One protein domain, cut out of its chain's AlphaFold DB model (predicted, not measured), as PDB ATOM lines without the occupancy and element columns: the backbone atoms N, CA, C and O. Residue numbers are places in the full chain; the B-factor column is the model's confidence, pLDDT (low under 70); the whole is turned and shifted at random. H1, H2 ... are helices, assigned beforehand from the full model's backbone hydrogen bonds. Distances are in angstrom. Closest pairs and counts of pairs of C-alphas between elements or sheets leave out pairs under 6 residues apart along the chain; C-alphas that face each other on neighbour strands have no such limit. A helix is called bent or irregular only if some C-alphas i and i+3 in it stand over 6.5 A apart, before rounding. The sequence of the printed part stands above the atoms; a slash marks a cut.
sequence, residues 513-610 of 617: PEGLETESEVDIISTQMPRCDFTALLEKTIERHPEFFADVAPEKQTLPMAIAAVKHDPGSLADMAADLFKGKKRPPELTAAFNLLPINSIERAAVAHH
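What this domain is: This is residues 513 to 610 of the 617 residues of an uncharacterized protein of Alphaproteobacteria bacterium RIFCSPHIGHO2_02_FULL_46_13 (UniProt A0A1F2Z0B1). Picture a short solenoid, in which the chain winds to and fro through three stacked turns, H1 with H2, H3 with H4 and H5 with H6, so that H1, H3 and H5 lie along one side and H2, H4 and H6 along the other. The first two turns are the better formed; the third is looser, and a tail without a named helix, residues 597 to 610, follows H6, with residues 595 to 600 sticking out. The printed part has 98 residues with six named helices, H1 to H6 in order, and no named strand; its class is all helix. It is compact, with a radius of gyration of the C-alphas of 13.5 A and spans of 38 by 27 by 18 A.

Where its parts are: Find C-alpha 519 at (-9.825, 27.601, 38.003); from there H1 runs to residue 528, 13.4 A away. H1 is neither bent nor irregular, but only just: C-alphas 525 and 528 are 6.1 A apart. Next come H2, residues 535 to 544, 14.4 A long, and H3, residues 546 to 551, 10.4 A. H3 is irregular, with C-alphas 547 and 550 7.2 A apart. H4, residues 559 to 568, begins at C-alpha 559 (-17.488, 21.041, 54.495) and spans 14.6 A. H5, residues 572 to 580, and H6, residues 588 to 596, are each 12.2 A; H6 ends at C-alpha 596 (-26.100, 25.235, 62.034).

How they stand to each other: H1 touches H3, closest at the C-alphas of Glu 519 and Phe 548, 5.8 A, the same way at a steep tilt of 44 degrees. H1 and H2 are close but not clearly touching, Val 522 to Leu 538 at 7.5 A between C-alphas, and run opposite ways at a shallow tilt of 14 degrees. Look next at H4, the hub. It touches H2 the same way at a shallow tilt of 11 degrees, the C-alphas of Glu 539 and Met 561 closest at 5.5 A. It touches H3 opposite ways at a steep tilt of 57 degrees, the C-alphas of Pro 546 and Ala 565 closest at 4.4 A. H4 and H5 only just touch, with 3 pairs of C-alphas within 8 A, and only at the corner; Val 566 and Ser 572 have the closest C-alphas, 6.2 A. H4 and H6 also only just touch, with 3 such pairs, the C-alphas of Leu 559 and Leu 590 closest at 5.6 A. H3 and H5 are near each other. Every O i to N i+4 pair is within hydrogen-bond range in H1, H2, H4, H5 and H6; H3 has 0 of 2, and 2 of 3 O i to N i+3 pairs.

The domain as a whole: The two C-alphas farthest apart are those of Arg 531 and His 610, 41.9 A. The printed part has no cut, and no link between helices is long. Look down the B-factor column: the mean pLDDT of the printed part is 72.6, and residues 570 to 610 are under 70.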
ATOM      1  N   PRO A 513       0.198  16.459  43.168       88.19
ATOM      2  CA  PRO A 513       0.378  16.073  44.566       88.19
ATOM      3  C   PRO A 513       0.053  17.209  45.545       88.19
ATOM      4  O   PRO A 513      -0.347  16.938  46.679       88.19
ATOM      5  N   GLU A 514       0.172  18.462  45.100       89.44
ATOM      6  CA  GLU A 514      -0.066  19.683  45.881       89.44
ATOM      7  C   GLU A 514      -1.408  20.369  45.550       89.44
ATOM      8  O   GLU A 514      -1.629  21.510  45.961       89.44
ATOM      9  N   GLY A 515      -2.298  19.694  44.813       89.94
ATOM     10  CA  GLY A 515      -3.553  20.264  44.309       89.94
ATOM     11  C   GLY A 515      -3.433  20.882  42.910       89.94
ATOM     12  O   GLY A 515      -2.365  20.871  42.299       89.94
ATOM     13  N   LEU A 516      -4.558  21.377  42.392       93.06
ATOM     14  CA  LEU A 516      -4.664  22.027  41.079       93.06
ATOM     15  C   LEU A 516      -4.222  23.498  41.163       93.06
ATOM     16  O   LEU A 516      -4.329  24.118  42.221       93.06
ATOM     17  N   GLU A 517      -3.755  24.073  40.052       91.38
ATOM     18  CA  GLU A 517      -3.146  25.415  40.039       91.38
ATOM     19  C   GLU A 517      -4.045  26.472  39.364       91.38
ATOM     20  O   GLU A 517      -3.771  27.669  39.462       91.38
ATOM     21  N   THR A 518      -5.119  26.065  38.672       92.06
ATOM     22  CA  THR A 518      -6.006  26.980  37.929       92.06
ATOM     23  C   THR A 518      -7.502  26.680  38.101       92.06
ATOM     24  O   THR A 518      -7.910  25.525  38.210       92.06
ATOM     25  N   GLU A 519      -8.348  27.718  38.013       88.69
ATOM     26  CA  GLU A 519      -9.825  27.601  38.003       88.69
ATOM     27  C   GLU A 519     -10.325  26.647  36.904       88.69
ATOM     28  O   GLU A 519     -11.245  25.855  37.107       88.69
ATOM     29  N   SER A 520      -9.680  26.675  35.731       89.25
ATOM     30  CA  SER A 520     -10.038  25.802  34.608       89.25
ATOM     31  C   SER A 520      -9.801  24.323  34.917       89.25
ATOM     32  O   SER A 520     -10.561  23.481  34.445       89.25
ATOM     33  N   GLU A 521      -8.751  23.986  35.666       91.81
ATOM     34  CA  GLU A 521      -8.487  22.606  36.082       91.81
ATOM     35  C   GLU A 521      -9.523  22.132  37.106       91.81
ATOM     36  O   GLU A 521      -9.987  20.991  37.034       91.81
ATOM     37  N   VAL A 522      -9.930  23.023  38.017       90.88
ATOM     38  CA  VAL A 522     -10.991  22.763  38.999       90.88
ATOM     39  C   VAL A 522     -12.316  22.466  38.301       90.88
ATOM     40  O   VAL A 522     -12.951  21.462  38.631       90.88
ATOM     41  N   ASP A 523     -12.704  23.257  37.295       88.62
ATOM     42  CA  ASP A 523     -13.907  22.979  36.501       88.62
ATOM     43  C   ASP A 523     -13.824  21.606  35.817       88.62
ATOM     44  O   ASP A 523     -14.736  20.793  35.960       88.62
ATOM     45  N   ILE A 524     -12.712  21.282  35.146       90.00
ATOM     46  CA  ILE A 524     -12.544  19.991  34.455       90.00
ATOM     47  C   ILE A 524     -12.708  18.806  35.423       90.00
ATOM     48  O   ILE A 524     -13.500  17.897  35.148       90.00
ATOM     49  N   ILE A 525     -12.001  18.807  36.559       91.12
ATOM     50  CA  ILE A 525     -12.095  17.745  37.576       91.12
ATOM     51  C   ILE A 525     -13.495  17.676  38.185       91.12
ATOM     52  O   ILE A 525     -14.036  16.595  38.471       91.12
ATOM     53  N   SER A 526     -14.112  18.836  38.388       88.75
ATOM     54  CA  SER A 526     -15.366  18.900  39.103       88.75
ATOM     55  C   SER A 526     -16.579  18.566  38.237       88.75
ATOM     56  O   SER A 526     -17.513  17.956  38.758       88.75
ATOM     57  N   THR A 527     -16.588  18.925  36.952       85.62
ATOM     58  CA  THR A 527     -17.777  18.826  36.088       85.62
ATOM     59  C   THR A 527     -17.631  17.810  34.958       85.62
ATOM     60  O   THR A 527     -18.602  17.130  34.628       85.62
ATOM     61  N   GLN A 528     -16.436  17.653  34.379       88.19
ATOM     62  CA  GLN A 528     -16.252  16.855  33.157       88.19
ATOM     63  C   GLN A 528     -15.976  15.369  33.424       88.19
ATOM     64  O   GLN A 528     -16.076  14.565  32.501       88.19
ATOM     65  N   MET A 529     -15.668  14.992  34.671       88.44
ATOM     66  CA  MET A 529     -15.380  13.607  35.074       88.44
ATOM     67  C   MET A 529     -16.294  13.145  36.226       88.44
ATOM     68  O   MET A 529     -15.867  13.057  37.382       88.44
ATOM     69  N   PRO A 530     -17.592  12.900  35.965       84.94
ATOM     70  CA  PRO A 530     -18.574  12.620  37.014       84.94
ATOM     71  C   PRO A 530     -18.456  11.231  37.661       84.94
ATOM     72  O   PRO A 530     -18.943  11.062  38.776       84.94
ATOM     73  N   ARG A 531     -17.835  10.239  37.000       85.50
ATOM     74  CA  ARG A 531     -17.644   8.881  37.559       85.50
ATOM     75  C   ARG A 531     -16.407   8.760  38.458       85.50
ATOM     76  O   ARG A 531     -16.253   7.743  39.126       85.50
ATOM     77  N   CYS A 532     -15.555   9.784  38.480       88.50
ATOM     78  CA  CYS A 532     -14.347   9.830  39.294       88.50
ATOM     79  C   CYS A 532     -14.608  10.585  40.605       88.50
ATOM     80  O   CYS A 532     -15.133  11.707  40.594       88.50
ATOM     81  N   ASP A 533     -14.194   9.993  41.724       90.25
ATOM     82  CA  ASP A 533     -14.208  10.649  43.029       90.25
ATOM     83  C   ASP A 533     -12.882  11.379  43.270       90.25
ATOM     84  O   ASP A 533     -11.895  10.787  43.688       90.25
ATOM     85  N   PHE A 534     -12.872  12.683  42.991       93.25
ATOM     86  CA  PHE A 534     -11.725  13.569  43.208       93.25
ATOM     87  C   PHE A 534     -11.846  14.399  44.491       93.25
ATOM     88  O   PHE A 534     -11.249  15.471  44.596       93.25
ATOM     89  N   THR A 535     -12.651  13.952  45.461       91.12
ATOM     90  CA  THR A 535     -12.938  14.734  46.671       91.12
ATOM     91  C   THR A 535     -11.661  15.137  47.410       91.12
ATOM     92  O   THR A 535     -11.498  16.309  47.741       91.12
ATOM     93  N   ALA A 536     -10.718  14.209  47.603       91.81
ATOM     94  CA  ALA A 536      -9.466  14.479  48.311       91.81
ATOM     95  C   ALA A 536      -8.577  15.505  47.581       91.81
ATOM     96  O   ALA A 536      -8.048  16.429  48.206       91.81
ATOM     97  N   LEU A 537      -8.453  15.387  46.255       94.25
ATOM     98  CA  LEU A 537      -7.721  16.347  45.426       94.25
ATOM     99  C   LEU A 537      -8.341  17.747  45.481       94.25
ATOM    100  O   LEU A 537      -7.622  18.736  45.635       94.25
ATOM    101  N   LEU A 538      -9.671  17.839  45.383       93.69
ATOM    102  CA  LEU A 538     -10.396  19.105  45.470       93.69
ATOM    103  C   LEU A 538     -10.253  19.730  46.864       93.69
ATOM    104  O   LEU A 538     -10.028  20.931  46.962       93.69
ATOM    105  N   GLU A 539     -10.315  18.945  47.946       92.81
ATOM    106  CA  GLU A 539     -10.136  19.460  49.311       92.81
ATOM    107  C   GLU A 539      -8.746  20.064  49.497       92.81
ATOM    108  O   GLU A 539      -8.628  21.195  49.971       92.81
ATOM    109  N   LYS A 540      -7.710  19.349  49.043       95.00
ATOM    110  CA  LYS A 540      -6.324  19.831  49.059       95.00
ATOM    111  C   LYS A 540      -6.150  21.096  48.213       95.00
ATOM    112  O   LYS A 540      -5.495  22.043  48.641       95.00
ATOM    113  N   THR A 541      -6.770  21.127  47.034       95.06
ATOM    114  CA  THR A 541      -6.739  22.288  46.134       95.06
ATOM    115  C   THR A 541      -7.347  23.516  46.803       95.06
ATOM    116  O   THR A 541      -6.708  24.559  46.828       95.06
ATOM    117  N   ILE A 542      -8.538  23.399  47.400       91.81
ATOM    118  CA  ILE A 542      -9.217  24.530  48.052       91.81
ATOM    119  C   ILE A 542      -8.526  24.952  49.352       91.81
ATOM    120  O   ILE A 542      -8.578  26.121  49.722       91.81
ATOM    121  N   GLU A 543      -7.849  24.047  50.057       90.56
ATOM    122  CA  GLU A 543      -7.017  24.436  51.199       90.56
ATOM    123  C   GLU A 543      -5.878  25.384  50.782       90.56
ATOM    124  O   GLU A 543      -5.570  26.334  51.508       90.56
ATOM    125  N   ARG A 544      -5.288  25.157  49.603       93.12
ATOM    126  CA  ARG A 544      -4.182  25.958  49.060       93.12
ATOM    127  C   ARG A 544      -4.641  27.190  48.273       93.12
ATOM    128  O   ARG A 544      -4.022  28.244  48.409       93.12
ATOM    129  N   HIS A 545      -5.719  27.052  47.507       92.31
ATOM    130  CA  HIS A 545      -6.345  28.072  46.663       92.31
ATOM    131  C   HIS A 545      -7.830  28.240  47.028       92.31
ATOM    132  O   HIS A 545      -8.715  27.798  46.286       92.31
ATOM    133  N   PRO A 546      -8.143  28.844  48.192       86.56
ATOM    134  CA  PRO A 546      -9.519  28.971  48.662       86.56
ATOM    135  C   PRO A 546     -10.424  29.787  47.726       86.56
ATOM    136  O   PRO A 546     -11.642  29.611  47.747       86.56
ATOM    137  N   GLU A 547      -9.838  30.657  46.900       85.25
ATOM    138  CA  GLU A 547     -10.515  31.450  45.876       85.25
ATOM    139  C   GLU A 547     -11.208  30.600  44.795       85.25
ATOM    140  O   GLU A 547     -12.249  31.013  44.291       85.25
ATOM    141  N   PHE A 548     -10.726  29.380  44.516       91.19
ATOM    142  CA  PHE A 548     -11.307  28.482  43.501       91.19
ATOM    143  C   PHE A 548     -12.570  27.745  43.977       91.19
ATOM    144  O   PHE A 548     -13.152  26.933  43.258       91.19
ATOM    145  N   PHE A 549     -13.021  27.985  45.212       85.81
ATOM    146  CA  PHE A 549     -14.163  27.272  45.789       85.81
ATOM    147  C   PHE A 549     -15.456  27.448  44.979       85.81
ATOM    148  O   PHE A 549     -16.282  26.533  44.911       85.81
ATOM    149  N   ALA A 550     -15.648  28.622  44.374       80.62
ATOM    150  CA  ALA A 550     -16.826  28.917  43.565       80.62
ATOM    151  C   ALA A 550     -16.887  28.085  42.271       80.62
ATOM    152  O   ALA A 550     -17.990  27.830  41.779       80.62
ATOM    153  N   ASP A 551     -15.732  27.633  41.777       85.88
ATOM    154  CA  ASP A 551     -15.582  26.860  40.540       85.88
ATOM    155  C   ASP A 551     -15.779  25.353  40.759       85.88
ATOM    156  O   ASP A 551     -16.027  24.603  39.815       85.88
ATOM    157  N   VAL A 552     -15.753  24.891  42.013       87.19
ATOM    158  CA  VAL A 552     -16.118  23.512  42.357       87.19
ATOM    159  C   VAL A 552     -17.621  23.322  42.165       87.19
ATOM    160  O   VAL A 552     -18.441  24.039  42.751       87.19
ATOM    161  N   ALA A 553     -17.994  22.301  41.394       85.25
ATOM    162  CA  ALA A 553     -19.376  21.915  41.148       85.25
ATOM    163  C   ALA A 553     -20.131  21.748  42.481       85.25
ATOM    164  O   ALA A 553     -19.630  21.069  43.384       85.25
ATOM    165  N   PRO A 554     -21.335  22.331  42.625       81.69
ATOM    166  CA  PRO A 554     -22.060  22.377  43.895       81.69
ATOM    167  C   PRO A 554     -22.202  21.025  44.600       81.69
ATOM    168  O   PRO A 554     -22.127  20.970  45.824       81.69
ATOM    169  N   GLU A 555     -22.400  19.949  43.843       81.31
ATOM    170  CA  GLU A 555     -22.567  18.574  44.311       81.31
ATOM    171  C   GLU A 555     -21.278  17.915  44.824       81.31
ATOM    172  O   GLU A 555     -21.371  16.951  45.579       81.31
ATOM    173  N   LYS A 556     -20.100  18.433  44.451       86.06
ATOM    174  CA  LYS A 556     -18.783  17.941  44.894       86.06
ATOM    175  C   LYS A 556     -18.165  18.792  46.013       86.06
ATOM    176  O   LYS A 556     -17.110  18.448  46.534       86.06
ATOM    177  N   GLN A 557     -18.806  19.895  46.406       84.31
ATOM    178  CA  GLN A 557     -18.321  20.760  47.486       84.31
ATOM    179  C   GLN A 557     -18.459  20.086  48.855       84.31
ATOM    180  O   GLN A 557     -19.553  19.671  49.239       84.31
ATOM    181  N   THR A 558     -17.384  20.068  49.644       84.06
ATOM    182  CA  THR A 558     -17.389  19.497  51.000       84.06
ATOM    183  C   THR A 558     -17.280  20.559  52.095       84.06
ATOM    184  O   THR A 558     -16.961  21.730  51.861       84.06
ATOM    185  N   LEU A 559     -17.584  20.158  53.334       77.00
ATOM    186  CA  LEU A 559     -17.488  21.041  54.495       77.00
ATOM    187  C   LEU A 559     -16.051  21.565  54.728       77.00
ATOM    188  O   LEU A 559     -15.920  22.765  54.982       77.00
ATOM    189  N   PRO A 560     -14.983  20.748  54.613       82.12
ATOM    190  CA  PRO A 560     -13.605  21.241  54.658       82.12
ATOM    191  C   PRO A 560     -13.313  22.362  53.654       82.12
ATOM    192  O   PRO A 560     -12.805  23.410  54.057       82.12
ATOM    193  N   MET A 561     -13.717  22.198  52.388       85.62
ATOM    194  CA  MET A 561     -13.537  23.217  51.341       85.62
ATOM    195  C   MET A 561     -14.227  24.534  51.713       85.62
ATOM    196  O   MET A 561     -13.631  25.607  51.643       85.62
ATOM    197  N   ALA A 562     -15.478  24.449  52.178       75.50
ATOM    198  CA  ALA A 562     -16.238  25.615  52.614       75.50
ATOM    199  C   ALA A 562     -15.546  26.339  53.781       75.50
ATOM    200  O   ALA A 562     -15.456  27.562  53.786       75.50
ATOM    201  N   ILE A 563     -15.024  25.606  54.769       74.25
ATOM    202  CA  ILE A 563     -14.304  26.205  55.902       74.25
ATOM    203  C   ILE A 563     -13.039  26.934  55.428       74.25
ATOM    204  O   ILE A 563     -12.750  28.021  55.935       74.25
ATOM    205  N   ALA A 564     -12.293  26.362  54.481       80.00
ATOM    206  CA  ALA A 564     -11.095  26.982  53.918       80.00
ATOM    207  C   ALA A 564     -11.424  28.283  53.161       80.00
ATOM    208  O   ALA A 564     -10.847  29.325  53.479       80.00
ATOM    209  N   ALA A 565     -12.421  28.259  52.269       77.88
ATOM    210  CA  ALA A 565     -12.886  29.431  51.517       77.88
ATOM    211  C   ALA A 565     -13.292  30.596  52.435       77.88
ATOM    212  O   ALA A 565     -12.860  31.731  52.262       77.88
ATOM    213  N   VAL A 566     -14.056  30.297  53.487       70.06
ATOM    214  CA  VAL A 566     -14.553  31.295  54.446       70.06
ATOM    215  C   VAL A 566     -13.456  31.933  55.288       70.06
ATOM    216  O   VAL A 566     -13.556  33.108  55.645       70.06
ATOM    217  N   LYS A 567     -12.423  31.165  55.649       72.81
ATOM    218  CA  LYS A 567     -11.266  31.704  56.373       72.81
ATOM    219  C   LYS A 567     -10.479  32.696  55.520       72.81
ATOM    220  O   LYS A 567      -9.904  33.624  56.081       72.81
ATOM    221  N   HIS A 568     -10.441  32.481  54.207       76.62
ATOM    222  CA  HIS A 568      -9.739  33.340  53.262       76.62
ATOM    223  C   HIS A 568     -10.545  34.599  52.924       76.62
ATOM    224  O   HIS A 568     -10.059  35.708  53.139       76.62
ATOM    225  N   ASP A 569     -11.788  34.427  52.464       71.94
ATOM    226  CA  ASP A 569     -12.731  35.513  52.217       71.94
ATOM    227  C   ASP A 569     -14.075  35.261  52.936       71.94
ATOM    228  O   ASP A 569     -14.940  34.516  52.468       71.94
ATOM    229  N   PRO A 570     -14.312  35.932  54.069       65.19
ATOM    230  CA  PRO A 570     -15.584  35.877  54.781       65.19
ATOM    231  C   PRO A 570     -16.784  36.375  53.955       65.19
ATOM    232  O   PRO A 570     -17.920  36.009  54.271       65.19
ATOM    233  N   GLY A 571     -16.563  37.199  52.919       58.41
ATOM    234  CA  GLY A 571     -17.594  37.653  51.978       58.41
ATOM    235  C   GLY A 571     -18.191  36.514  51.150       58.41
ATOM    236  O   GLY A 571     -19.402  36.495  50.916       58.41
ATOM    237  N   SER A 572     -17.389  35.493  50.846       57.66
ATOM    238  CA  SER A 572     -17.792  34.289  50.113       57.66
ATOM    239  C   SER A 572     -18.941  33.514  50.791       57.66
ATOM    240  O   SER A 572     -19.731  32.858  50.113       57.66
ATOM    241  N   LEU A 573     -19.148  33.652  52.116       55.00
ATOM    242  CA  LEU A 573     -20.328  33.107  52.823       55.00
ATOM    243  C   LEU A 573     -21.658  33.662  52.308       55.00
ATOM    244  O   LEU A 573     -22.671  32.962  52.383       55.00
ATOM    245  N   ALA A 574     -21.686  34.926  51.880       55.50
ATOM    246  CA  ALA A 574     -22.900  35.585  51.413       55.50
ATOM    247  C   ALA A 574     -23.300  35.071  50.023       55.50
ATOM    248  O   ALA A 574     -24.475  34.762  49.803       55.50
ATOM    249  N   ASP A 575     -22.319  34.878  49.141       55.94
ATOM    250  CA  ASP A 575     -22.519  34.315  47.804       55.94
ATOM    251  C   ASP A 575     -22.889  32.828  47.875       55.94
ATOM    252  O   ASP A 575     -23.842  32.388  47.222       55.94
ATOM    253  N   MET A 576     -22.243  32.070  48.771       57.84
ATOM    254  CA  MET A 576     -22.638  30.695  49.090       57.84
ATOM    255  C   MET A 576     -24.092  30.605  49.553       57.84
ATOM    256  O   MET A 576     -24.815  29.736  49.070       57.84
ATOM    257  N   ALA A 577     -24.530  31.499  50.451       55.41
ATOM    258  CA  ALA A 577     -25.913  31.551  50.930       55.41
ATOM    259  C   ALA A 577     -26.888  31.821  49.778       55.41
ATOM    260  O   ALA A 577     -27.869  31.099  49.608       55.41
ATOM    261  N   ALA A 578     -26.610  32.859  48.982       58.31
ATOM    262  CA  ALA A 578     -27.476  33.308  47.899       58.31
ATOM    263  C   ALA A 578     -27.689  32.221  46.835       58.31
ATOM    264  O   ALA A 578     -28.794  32.091  46.308       58.31
ATOM    265  N   ASP A 579     -26.664  31.418  46.553       57.47
ATOM    266  CA  ASP A 579     -26.735  30.316  45.595       57.47
ATOM    267  C   ASP A 579     -27.298  29.012  46.187       57.47
ATOM    268  O   ASP A 579     -27.924  28.242  45.453       57.47
ATOM    269  N   LEU A 580     -27.158  28.779  47.502       53.19
ATOM    270  CA  LEU A 580     -27.807  27.665  48.217       53.19
ATOM    271  C   LEU A 580     -29.338  27.750  48.091       53.19
ATOM    272  O   LEU A 580     -30.009  26.756  47.823       53.19
ATOM    273  N   PHE A 581     -29.889  28.960  48.230       54.84
ATOM    274  CA  PHE A 581     -31.333  29.209  48.158       54.84
ATOM    275  C   PHE A 581     -31.887  29.277  46.723       54.84
ATOM    276  O   PHE A 581     -33.105  29.272  46.544       54.84
ATOM    277  N   LYS A 582     -31.026  29.294  45.694       57.34
ATOM    278  CA  LYS A 582     -31.416  29.298  44.269       57.34
ATOM    279  C   LYS A 582     -31.542  27.901  43.642       57.34
ATOM    280  O   LYS A 582     -31.810  27.802  42.449       57.34
ATOM    281  N   GLY A 583     -31.394  26.823  44.418       53.16
ATOM    282  CA  GLY A 583     -31.720  25.462  43.968       53.16
ATOM    283  C   GLY A 583     -30.585  24.667  43.306       53.16
ATOM    284  O   GLY A 583     -30.867  23.666  42.648       53.16
ATOM    285  N   LYS A 584     -29.312  25.052  43.481       59.31
ATOM    286  CA  LYS A 584     -28.172  24.185  43.122       59.31
ATOM    287  C   LYS A 584     -28.125  22.984  44.095       59.31
ATOM    288  O   LYS A 584     -28.174  23.186  45.307       59.31
ATOM    289  N   LYS A 585     -28.056  21.742  43.592       63.06
ATOM    290  CA  LYS A 585     -27.969  20.514  44.415       63.06
ATOM    291  C   LYS A 585     -26.610  20.455  45.134       63.06
ATOM    292  O   LYS A 585     -25.637  20.022  44.534       63.06
ATOM    293  N   ARG A 586     -26.534  20.888  46.394       67.25
ATOM    294  CA  ARG A 586     -25.334  20.747  47.249       67.25
ATOM    295  C   ARG A 586     -25.469  19.543  48.199       67.25
ATOM    296  O   ARG A 586     -26.609  19.175  48.503       67.25
ATOM    297  N   PRO A 587     -24.365  18.954  48.705       66.19
ATOM    298  CA  PRO A 587     -24.426  17.857  49.670       66.19
ATOM    299  C   PRO A 587     -25.232  18.216  50.933       66.19
ATOM    300  O   PRO A 587     -25.100  19.337  51.453       66.19
ATOM    301  N   PRO A 588     -26.082  17.301  51.447       66.06
ATOM    302  CA  PRO A 588     -26.917  17.537  52.625       66.06
ATOM    303  C   PRO A 588     -26.134  17.973  53.865       66.06
ATOM    304  O   PRO A 588     -26.634  18.778  54.647       66.06
ATOM    305  N   GLU A 589     -24.904  17.494  54.029       65.00
ATOM    306  CA  GLU A 589     -24.003  17.806  55.139       65.00
ATOM    307  C   GLU A 589     -23.609  19.285  55.137       65.00
ATOM    308  O   GLU A 589     -23.546  19.917  56.189       65.00
ATOM    309  N   LEU A 590     -23.409  19.861  53.950       64.12
ATOM    310  CA  LEU A 590     -23.045  21.264  53.772       64.12
ATOM    311  C   LEU A 590     -24.261  22.167  53.996       64.12
ATOM    312  O   LEU A 590     -24.156  23.196  54.656       64.12
ATOM    313  N   THR A 591     -25.441  21.732  53.544       61.59
ATOM    314  CA  THR A 591     -26.718  22.388  53.879       61.59
ATOM    315  C   THR A 591     -27.004  22.332  55.382       61.59
ATOM    316  O   THR A 591     -27.406  23.333  55.972       61.59
ATOM    317  N   ALA A 592     -26.750  21.195  56.032       60.22
ATOM    318  CA  ALA A 592     -26.905  21.027  57.473       60.22
ATOM    319  C   ALA A 592     -25.910  21.894  58.257       60.22
ATOM    320  O   ALA A 592     -26.322  22.614  59.163       60.22
ATOM    321  N   ALA A 593     -24.630  21.900  57.875       58.09
ATOM    322  CA  ALA A 593     -23.611  22.762  58.468       58.09
ATOM    323  C   ALA A 593     -23.956  24.248  58.298       58.09
ATOM    324  O   ALA A 593     -23.826  25.018  59.245       58.09
ATOM    325  N   PHE A 594     -24.478  24.649  57.133       56.28
ATOM    326  CA  PHE A 594     -24.917  26.023  56.886       56.28
ATOM    327  C   PHE A 594     -26.126  26.424  57.740       56.28
ATOM    328  O   PHE A 594     -26.182  27.549  58.229       56.28
ATOM    329  N   ASN A 595     -27.067  25.503  57.961       53.53
ATOM    330  CA  ASN A 595     -28.220  25.705  58.844       53.53
ATOM    331  C   ASN A 595     -27.840  25.730  60.335       53.53
ATOM    332  O   ASN A 595     -28.587  26.273  61.147       53.53
ATOM    333  N   LEU A 596     -26.691  25.148  60.697       49.03
ATOM    334  CA  LEU A 596     -26.100  25.235  62.034       49.03
ATOM    335  C   LEU A 596     -25.293  26.527  62.239       49.03
ATOM    336  O   LEU A 596     -25.047  26.907  63.386       49.03
ATOM    337  N   LEU A 597     -24.904  27.228  61.164       48.56
ATOM    338  CA  LEU A 597     -24.342  28.572  61.284       48.56
ATOM    339  C   LEU A 597     -25.452  29.518  61.778       48.56
ATOM    340  O   LEU A 597     -26.509  29.579  61.147       48.56
ATOM    341  N   PRO A 598     -25.243  30.281  62.865       45.84
ATOM    342  CA  PRO A 598     -26.291  31.107  63.450       45.84
ATOM    343  C   PRO A 598     -26.933  32.038  62.408       45.84
ATOM    344  O   PRO A 598     -26.268  32.821  61.722       45.84
ATOM    345  N   ILE A 599     -28.254  31.893  62.278       42.75
ATOM    346  CA  ILE A 599     -29.141  32.623  61.372       42.75
ATOM    347  C   ILE A 599     -29.281  34.044  61.918       42.75
ATOM    348  O   ILE A 599     -30.185  34.301  62.697       42.75
ATOM    349  N   ASN A 600     -28.348  34.938  61.589       44.94
ATOM    350  CA  ASN A 600     -28.545  36.394  61.571       44.94
ATOM    351  C   ASN A 600     -27.417  37.039  60.746       44.94
ATOM    352  O   ASN A 600     -26.386  37.496  61.235       44.94
ATOM    353  N   SER A 601     -27.621  37.020  59.436       48.16
ATOM    354  CA  SER A 601     -26.708  37.428  58.370       48.16
ATOM    355  C   SER A 601     -26.588  38.952  58.190       48.16
ATOM    356  O   SER A 601     -26.859  39.471  57.113       48.16
ATOM    357  N   ILE A 602     -26.133  39.661  59.231       41.72
ATOM    358  CA  ILE A 602     -25.509  41.000  59.112       41.72
ATOM    359  C   ILE A 602     -24.151  41.058  59.851       41.72
ATOM    360  O   ILE A 602     -23.284  41.843  59.484       41.72
ATOM    361  N   GLU A 603     -23.874  40.150  60.792       44.22
ATOM    362  CA  GLU A 603     -22.593  40.113  61.528       44.22
ATOM    363  C   GLU A 603     -21.503  39.229  60.882       44.22
ATOM    364  O   GLU A 603     -20.402  39.108  61.420       44.22
ATOM    365  N   ARG A 604     -21.744  38.656  59.690       40.91
ATOM    366  CA  ARG A 604     -20.735  37.850  58.963       40.91
ATOM    367  C   ARG A 604     -19.590  38.672  58.350       40.91
ATOM    368  O   ARG A 604     -18.534  38.111  58.100       40.91
ATOM    369  N   ALA A 605     -19.741  39.991  58.205       41.66
ATOM    370  CA  ALA A 605     -18.648  40.878  57.786       41.66
ATOM    371  C   ALA A 605     -17.790  41.399  58.963       41.66
ATOM    372  O   ALA A 605     -16.672  41.858  58.754       41.66
ATOM    373  N   ALA A 606     -18.284  41.328  60.207       40.25
ATOM    374  CA  ALA A 606     -17.613  41.920  61.370       40.25
ATOM    375  C   ALA A 606     -16.682  40.938  62.107       40.25
ATOM    376  O   ALA A 606     -15.665  41.344  62.664       40.25
ATOM    377  N   VAL A 607     -16.979  39.635  62.078       40.38
ATOM    378  CA  VAL A 607     -16.193  38.611  62.798       40.38
ATOM    379  C   VAL A 607     -14.887  38.250  62.075       40.38
ATOM    380  O   VAL A 607     -13.899  37.897  62.717       40.38
ATOM    381  N   ALA A 608     -14.821  38.473  60.764       37.66
ATOM    382  CA  ALA A 608     -13.577  38.461  60.000       37.66
ATOM    383  C   ALA A 608     -12.533  39.467  60.500       37.66
ATOM    384  O   ALA A 608     -11.334  39.219  60.432       37.66
ATOM    385  N   HIS A 609     -12.995  40.592  61.047       38.69
ATOM    386  CA  HIS A 609     -12.127  41.615  61.612       38.69
ATOM    387  C   HIS A 609     -11.716  41.306  63.066       38.69
ATOM    388  O   HIS A 609     -10.893  42.029  63.629       38.69
ATOM    389  N   HIS A 610     -12.274  40.253  63.688       38.28
ATOM    390  CA  HIS A 610     -12.051  39.921  65.101       38.28
ATOM    391  C   HIS A 610     -11.333  38.582  65.344       38.28
ATOM    392  O   HIS A 610     -10.780  38.377  66.423       38.28
TER     393      HIS A 610